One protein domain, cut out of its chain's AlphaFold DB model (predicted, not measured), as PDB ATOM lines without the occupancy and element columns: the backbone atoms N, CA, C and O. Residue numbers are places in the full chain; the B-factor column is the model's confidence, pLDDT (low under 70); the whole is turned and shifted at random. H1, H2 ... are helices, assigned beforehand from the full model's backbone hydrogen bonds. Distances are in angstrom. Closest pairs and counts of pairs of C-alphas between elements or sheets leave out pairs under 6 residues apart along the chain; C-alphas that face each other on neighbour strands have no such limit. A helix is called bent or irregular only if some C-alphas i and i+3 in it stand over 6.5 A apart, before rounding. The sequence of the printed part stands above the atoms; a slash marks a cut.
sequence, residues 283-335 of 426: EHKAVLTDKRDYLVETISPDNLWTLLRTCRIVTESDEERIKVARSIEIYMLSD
ATOM      1  N   GLU A 283     284.109 364.957 397.811       74.50
ATOM      2  CA  GLU A 283     285.494 365.436 397.713       74.50
ATOM      3  C   GLU A 283     286.204 364.847 396.492       74.50
ATOM      4  O   GLU A 283     286.885 365.564 395.760       74.50
ATOM      5  N   HIS A 284     286.010 363.552 396.215       86.62
ATOM      6  CA  HIS A 284     286.558 362.937 395.005       86.62
ATOM      7  C   HIS A 284     285.966 363.584 393.748       86.62
ATOM      8  O   HIS A 284     286.692 363.832 392.787       86.62
ATOM      9  N   LYS A 285     284.670 363.922 393.758       83.88
ATOM     10  CA  LYS A 285     284.032 364.649 392.649       83.88
ATOM     11  C   LYS A 285     284.580 366.067 392.507       83.88
ATOM     12  O   LYS A 285     284.837 366.492 391.382       83.88
ATOM     13  N   ALA A 286     284.794 366.781 393.612       82.94
ATOM     14  CA  ALA A 286     285.357 368.128 393.609       82.94
ATOM     15  C   ALA A 286     286.790 368.133 393.059       82.94
ATOM     16  O   ALA A 286     287.101 368.942 392.194       82.94
ATOM     17  N   VAL A 287     287.630 367.174 393.461       84.31
ATOM     18  CA  VAL A 287     288.999 367.029 392.934       84.31
ATOM     19  C   VAL A 287     288.996 366.671 391.449       84.31
ATOM     20  O   VAL A 287     289.791 367.222 390.690       84.31
ATOM     21  N   LEU A 288     288.107 365.776 391.010       85.06
ATOM     22  CA  LEU A 288     287.968 365.449 389.587       85.06
ATOM     23  C   LEU A 288     287.442 366.637 388.769       85.06
ATOM     24  O   LEU A 288     287.780 366.758 387.596       85.06
ATOM     25  N   THR A 289     286.654 367.520 389.387       81.25
ATOM     26  CA  THR A 289     286.153 368.757 388.770       81.25
ATOM     27  C   THR A 289     287.236 369.837 388.699       81.25
ATOM     28  O   THR A 289     287.389 370.470 387.663       81.25
ATOM     29  N   ASP A 290     288.015 370.022 389.765       86.00
ATOM     30  CA  ASP A 290     289.122 370.985 389.842       86.00
ATOM     31  C   ASP A 290     290.273 370.600 388.901       86.00
ATOM     32  O   ASP A 290     290.823 371.427 388.180       86.00
ATOM     33  N   LYS A 291     290.591 369.302 388.823       86.88
ATOM     34  CA  LYS A 291     291.652 368.770 387.955       86.88
ATOM     35  C   LYS A 291     291.160 368.349 386.577       86.88
ATOM     36  O   LYS A 291     291.889 367.670 385.854       86.88
ATOM     37  N   ARG A 292     289.934 368.711 386.212       80.38
ATOM     38  CA  ARG A 292     289.277 368.185 385.014       80.38
ATOM     39  C   ARG A 292     290.073 368.480 383.749       80.38
ATOM     40  O   ARG A 292     290.314 367.571 382.963       80.38
ATOM     41  N   ASP A 293     290.532 369.717 383.591       68.94
ATOM     42  CA  ASP A 293     291.274 370.143 382.401       68.94
ATOM     43  C   ASP A 293     292.641 369.454 382.314       68.94
ATOM     44  O   ASP A 293     293.010 368.929 381.266       68.94
ATOM     45  N   TYR A 294     293.329 369.318 383.450       79.81
ATOM     46  CA  TYR A 294     294.590 368.583 383.534       79.81
ATOM     47  C   TYR A 294     294.424 367.105 383.157       79.81
ATOM     48  O   TYR A 294     295.204 366.575 382.369       79.81
ATOM     49  N   LEU A 295     293.405 366.425 383.694       81.44
ATOM     50  CA  LEU A 295     293.155 365.008 383.408       81.44
ATOM     51  C   LEU A 295     292.804 364.789 381.934       81.44
ATOM     52  O   LEU A 295     293.228 363.802 381.339       81.44
ATOM     53  N   VAL A 296     292.078 365.727 381.331       74.12
ATOM     54  CA  VAL A 296     291.693 365.670 379.920       74.12
ATOM     55  C   VAL A 296     292.866 365.914 378.966       74.12
ATOM     56  O   VAL A 296     292.903 365.327 377.883       74.12
ATOM     57  N   GLU A 297     293.825 366.758 379.338       71.50
ATOM     58  CA  GLU A 297     295.025 367.002 378.531       71.50
ATOM     59  C   GLU A 297     296.079 365.899 378.683       71.50
ATOM     60  O   GLU A 297     296.791 365.593 377.729       71.50
ATOM     61  N   THR A 298     296.175 365.280 379.861       69.69
ATOM     62  CA  THR A 298     297.282 364.365 380.184       69.69
ATOM     63  C   THR A 298     296.954 362.885 380.025       69.69
ATOM     64  O   THR A 298     297.873 362.084 379.846       69.69
ATOM     65  N   ILE A 299     295.678 362.493 380.073       82.38
ATOM     66  CA  ILE A 299     295.288 361.080 380.075       82.38
ATOM     67  C   ILE A 299     294.672 360.686 378.731       82.38
ATOM     68  O   ILE A 299     293.629 361.196 378.324       82.38
ATOM     69  N   SER A 300     295.295 359.709 378.062       79.88
ATOM     70  CA  SER A 300     294.694 359.066 376.892       79.88
ATOM     71  C   SER A 300     293.446 358.273 377.310       79.88
ATOM     72  O   SER A 300     293.538 357.441 378.222       79.88
ATOM     73  N   PRO A 301     292.287 358.488 376.659       75.69
ATOM     74  CA  PRO A 301     291.033 357.841 377.037       75.69
ATOM     75  C   PRO A 301     291.127 356.311 376.995       75.69
ATOM     76  O   PRO A 301     290.573 355.651 377.871       75.69
ATOM     77  N   ASP A 302     291.890 355.740 376.061       75.56
ATOM     78  CA  ASP A 302     292.010 354.284 375.900       75.56
ATOM     79  C   ASP A 302     292.690 353.611 377.107       75.56
ATOM     80  O   ASP A 302     292.289 352.527 377.545       75.56
ATOM     81  N   ASN A 303     293.652 354.302 377.725       75.69
ATOM     82  CA  ASN A 303     294.337 353.826 378.928       75.69
ATOM     83  C   ASN A 303     293.449 353.955 380.178       75.69
ATOM     84  O   ASN A 303     293.527 353.127 381.087       75.69
ATOM     85  N   LEU A 304     292.577 354.969 380.218       83.75
ATOM     86  CA  LEU A 304     291.679 355.218 381.346       83.75
ATOM     87  C   LEU A 304     290.518 354.215 381.394       83.75
ATOM     88  O   LEU A 304     290.171 353.739 382.477       83.75
ATOM     89  N   TRP A 305     289.943 353.844 380.243       83.44
ATOM     90  CA  TRP A 305     288.808 352.912 380.184       83.44
ATOM     91  C   TRP A 305     289.137 351.542 380.766       83.44
ATOM     92  O   TRP A 305     288.348 350.988 381.533       83.44
ATOM     93  N   THR A 306     290.327 351.023 380.463       79.31
ATOM     94  CA  THR A 306     290.785 349.730 380.983       79.31
ATOM     95  C   THR A 306     290.835 349.753 382.512       79.31
ATOM     96  O   THR A 306     290.282 348.867 383.162       79.31
ATOM     97  N   LEU A 307     291.395 350.819 383.093       77.50
ATOM     98  CA  LEU A 307     291.511 350.979 384.543       77.50
ATOM     99  C   LEU A 307     290.136 351.129 385.221       77.50
ATOM    100  O   LEU A 307     289.871 350.508 386.251       77.50
ATOM    101  N   LEU A 308     289.235 351.916 384.622       86.00
ATOM    102  CA  LEU A 308     287.883 352.140 385.144       86.00
ATOM    103  C   LEU A 308     287.017 350.871 385.100       86.00
ATOM    104  O   LEU A 308     286.233 350.646 386.029       86.00
ATOM    105  N   ARG A 309     287.195 350.014 384.083       83.25
ATOM    106  CA  ARG A 309     286.552 348.691 384.011       83.25
ATOM    107  C   ARG A 309     287.091 347.737 385.070       83.25
ATOM    108  O   ARG A 309     286.301 347.088 385.754       83.25
ATOM    109  N   THR A 310     288.413 347.662 385.247       82.12
ATOM    110  CA  THR A 310     289.026 346.792 386.268       82.12
ATOM    111  C   THR A 310     288.550 347.163 387.673       82.12
ATOM    112  O   THR A 310     288.271 346.280 388.482       82.12
ATOM    113  N   CYS A 311     288.359 348.458 387.936       80.81
ATOM    114  CA  CYS A 311     287.821 348.959 389.201       80.81
ATOM    115  C   CYS A 311     286.285 348.883 389.310       80.81
ATOM    116  O   CYS A 311     285.743 349.247 390.352       80.81
ATOM    117  N   ARG A 312     285.577 348.421 388.265       84.94
ATOM    118  CA  ARG A 312     284.102 348.385 388.175       84.94
ATOM    119  C   ARG A 312     283.434 349.736 388.468       84.94
ATOM    120  O   ARG A 312     282.327 349.778 389.001       84.94
ATOM    121  N   ILE A 313     284.115 350.832 388.141       83.06
ATOM    122  CA  ILE A 313     283.606 352.199 388.334       83.06
ATOM    123  C   ILE A 313     282.654 352.574 387.193       83.06
ATOM    124  O   ILE A 313     281.680 353.288 387.409       83.06
ATOM    125  N   VAL A 314     282.931 352.068 385.990       85.88
ATOM    126  CA  VAL A 314     282.151 352.300 384.771       85.88
ATOM    127  C   VAL A 314     281.658 350.953 384.250       85.88
ATOM    128  O   VAL A 314     282.425 349.988 384.202       85.88
ATOM    129  N   THR A 315     280.379 350.879 383.880       88.94
ATOM    130  CA  THR A 315     279.796 349.682 383.257       88.94
ATOM    131  C   THR A 315     280.009 349.684 381.740       88.94
ATOM    132  O   THR A 315     280.212 350.738 381.141       88.94
ATOM    133  N   GLU A 316     279.918 348.521 381.087       84.00
ATOM    134  CA  GLU A 316     279.966 348.449 379.613       84.00
ATOM    135  C   GLU A 316     278.889 349.337 378.962       84.00
ATOM    136  O   GLU A 316     279.153 349.998 377.961       84.00
ATOM    137  N   SER A 317     277.715 349.450 379.596       87.06
ATOM    138  CA  SER A 317     276.634 350.331 379.142       87.06
ATOM    139  C   SER A 317     277.012 351.815 379.205       87.06
ATOM    140  O   SER A 317     276.699 352.567 378.284       87.06
ATOM    141  N   ASP A 318     277.709 352.259 380.255       84.88
ATOM    142  CA  ASP A 318     278.159 353.652 380.367       84.88
ATOM    143  C   ASP A 318     279.183 353.999 379.278       84.88
ATOM    144  O   ASP A 318     279.138 355.086 378.702       84.88
ATOM    145  N   GLU A 319     280.070 353.060 378.945       85.31
ATOM    146  CA  GLU A 319     281.035 353.232 377.860       85.31
ATOM    147  C   GLU A 319     280.353 353.309 376.490       85.31
ATOM    148  O   GLU A 319     280.685 354.185 375.688       85.31
ATOM    149  N   GLU A 320     279.380 352.436 376.217       84.00
ATOM    150  CA  GLU A 320     278.594 352.492 374.983       84.00
ATOM    151  C   GLU A 320     277.829 353.809 374.867       84.00
ATOM    152  O   GLU A 320     277.866 354.439 373.813       84.00
ATOM    153  N   ARG A 321     277.213 354.293 375.951       81.19
ATOM    154  CA  ARG A 321     276.529 355.596 375.960       81.19
ATOM    155  C   ARG A 321     277.477 356.747 375.643       81.19
ATOM    156  O   ARG A 321     277.098 357.653 374.905       81.19
ATOM    157  N   ILE A 322     278.702 356.708 376.165       82.69
ATOM    158  CA  ILE A 322     279.716 357.737 375.906       82.69
ATOM    159  C   ILE A 322     280.229 357.649 374.463       82.69
ATOM    160  O   ILE A 322     280.400 358.679 373.813       82.69
ATOM    161  N   LYS A 323     280.407 356.441 373.914       80.88
ATOM    162  CA  LYS A 323     280.754 356.244 372.497       80.88
ATOM    163  C   LYS A 323     279.639 356.705 371.561       80.88
ATOM    164  O   LYS A 323     279.931 357.383 370.585       80.88
ATOM    165  N   VAL A 324     278.381 356.385 371.868       80.88
ATOM    166  CA  VAL A 324     277.207 356.796 371.082       80.88
ATOM    167  C   VAL A 324     277.037 358.312 371.109       80.88
ATOM    168  O   VAL A 324     276.840 358.898 370.051       80.88
ATOM    169  N   ALA A 325     277.193 358.958 372.270       75.12
ATOM    170  CA  ALA A 325     277.189 360.420 372.361       75.12
ATOM    171  C   ALA A 325     278.255 361.042 371.441       75.12
ATOM    172  O   ALA A 325     277.969 361.991 370.718       75.12
ATOM    173  N   ARG A 326     279.446 360.433 371.389       74.12
ATOM    174  CA  ARG A 326     280.545 360.860 370.515       74.12
ATOM    175  C   ARG A 326     280.241 360.640 369.029       74.12
ATOM    176  O   ARG A 326     280.557 361.497 368.214       74.12
ATOM    177  N   SER A 327     279.623 359.514 368.674       72.44
ATOM    178  CA  SER A 327     279.231 359.218 367.292       72.44
ATOM    179  C   SER A 327     278.129 360.156 366.802       72.44
ATOM    180  O   SER A 327     278.249 360.690 365.707       72.44
ATOM    181  N   ILE A 328     277.088 360.402 367.606       67.56
ATOM    182  CA  ILE A 328     275.981 361.308 367.250       67.56
ATOM    183  C   ILE A 328     276.505 362.723 366.990       67.56
ATOM    184  O   ILE A 328     276.095 363.367 366.030       67.56
ATOM    185  N   GLU A 329     277.453 363.188 367.799       60.31
ATOM    186  CA  GLU A 329     278.060 364.509 367.646       60.31
ATOM    187  C   GLU A 329     278.919 364.615 366.375       60.31
ATOM    188  O   GLU A 329     278.840 365.609 365.659       60.31
ATOM    189  N   ILE A 330     279.664 363.559 366.023       66.94
ATOM    190  CA  ILE A 330     280.418 363.492 364.759       66.94
ATOM    191  C   ILE A 330     279.472 363.488 363.546       66.94
ATOM    192  O   ILE A 330     279.755 364.170 362.561       66.94
ATOM    193  N   TYR A 331     278.350 362.764 363.610       58.56
ATOM    194  CA  TYR A 331     277.354 362.738 362.531       58.56
ATOM    195  C   TYR A 331     276.664 364.100 362.355       58.56
ATOM    196  O   TYR A 331     276.607 364.607 361.241       58.56
ATOM    197  N   MET A 332     276.257 364.750 363.449       60.00
ATOM    198  CA  MET A 332     275.640 366.085 363.411       60.00
ATOM    199  C   MET A 332     276.591 367.153 362.846       60.00
ATOM    200  O   MET A 332     276.161 368.041 362.114       60.00
ATOM    201  N   LEU A 333     277.890 367.058 363.148       56.53
ATOM    202  CA  LEU A 333     278.909 367.967 362.608       56.53
ATOM    203  C   LEU A 333     279.264 367.674 361.141       56.53
ATOM    204  O   LEU A 333     279.696 368.580 360.430       56.53
ATOM    205  N   SER A 334     279.078 366.434 360.681       57.72
ATOM    206  CA  SER A 334     279.306 366.054 359.282       57.72
ATOM    207  C   SER A 334     278.153 366.511 358.381       57.72
ATOM    208  O   SER A 334     278.407 367.062 357.314       57.72
ATOM    209  N   ASP A 335     276.903 366.396 358.840       50.91
ATOM    210  CA  ASP A 335     275.714 366.798 358.068       50.91
ATOM    211  C   ASP A 335     275.583 368.327 357.909       50.91
ATOM    212  O   ASP A 335     275.069 368.814 356.902       50.91
TER     213      ASP A 335
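What this domain is: This is residues 283 to 335 of the 426 residues of an uncharacterized protein of Capitella teleta (UniProt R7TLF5). The model is an open V with an empty middle: the long helix H4 makes one arm, and the three shorter helices H1, H2 and H3, strung one after another, make the other. The arms join through residues 311 to 315, and residues 283 to 304 and 320 to 335 stick out free. The printed part has 53 residues with four named helices, in the order H1, H2, H3, H4 along the chain, and no named strand; the class is all helix. The whole is loose, with a radius of gyration of the C-alphas of 13.4 A, and elongated, spanning 40 by 24 by 19 A.

Where its parts are: H1 covers residues 283 to 290, 10.3 A from first to last C-alpha, and begins with C-alpha 283 at (285.494, 365.436, 397.713). H2 covers residues 292 to 298 and is 10.1 A long. H3 covers residues 301 to 310 and is 14.5 A long, beginning with C-alpha 301 at (291.033, 357.841, 377.037). H4, the longest helix with 20 residues, covers residues 316 to 335 and measures 28.6 A, ending with C-alpha 335 at (275.714, 366.798, 358.068). None of the four helices is bent or irregular.

How they stand to each other: H1 and H2 meet only through their link; they are near each other, with 5 pairs of C-alphas within 10 A. H2 and H3 are apart, though they follow each other in the chain. H3 and H4 are close but not clearly touching, with 1 pair of C-alphas within 8 A; their closest C-alphas are those of Arg 309 and Glu 316, 7.9 A apart. H3 and H4 run opposite ways at a shallow tilt of 22 degrees, and their centres are 17.9 A apart. H1 is apart from H3 and from H4, and H2 is apart from H4. Along the backbones, each O i to N i+4 pair is within hydrogen-bond range in H1, H2 and H4, and 4 of 6 are in H3.

The domain as a whole: The two C-alphas farthest apart are those of Glu 283 and Asp 335, the first and last printed residues, at 40.9 A. The printed part has no cut. The links are tight, with 1 residue between H1 and H2, 2 between H2 and H3, and 5 between H3 and H4. The mean pLDDT of the printed part is 77.7. Ten residues are under 70: residue 293, residue 298 and residues 328 to 335, of which 328 to 335 belong to H4.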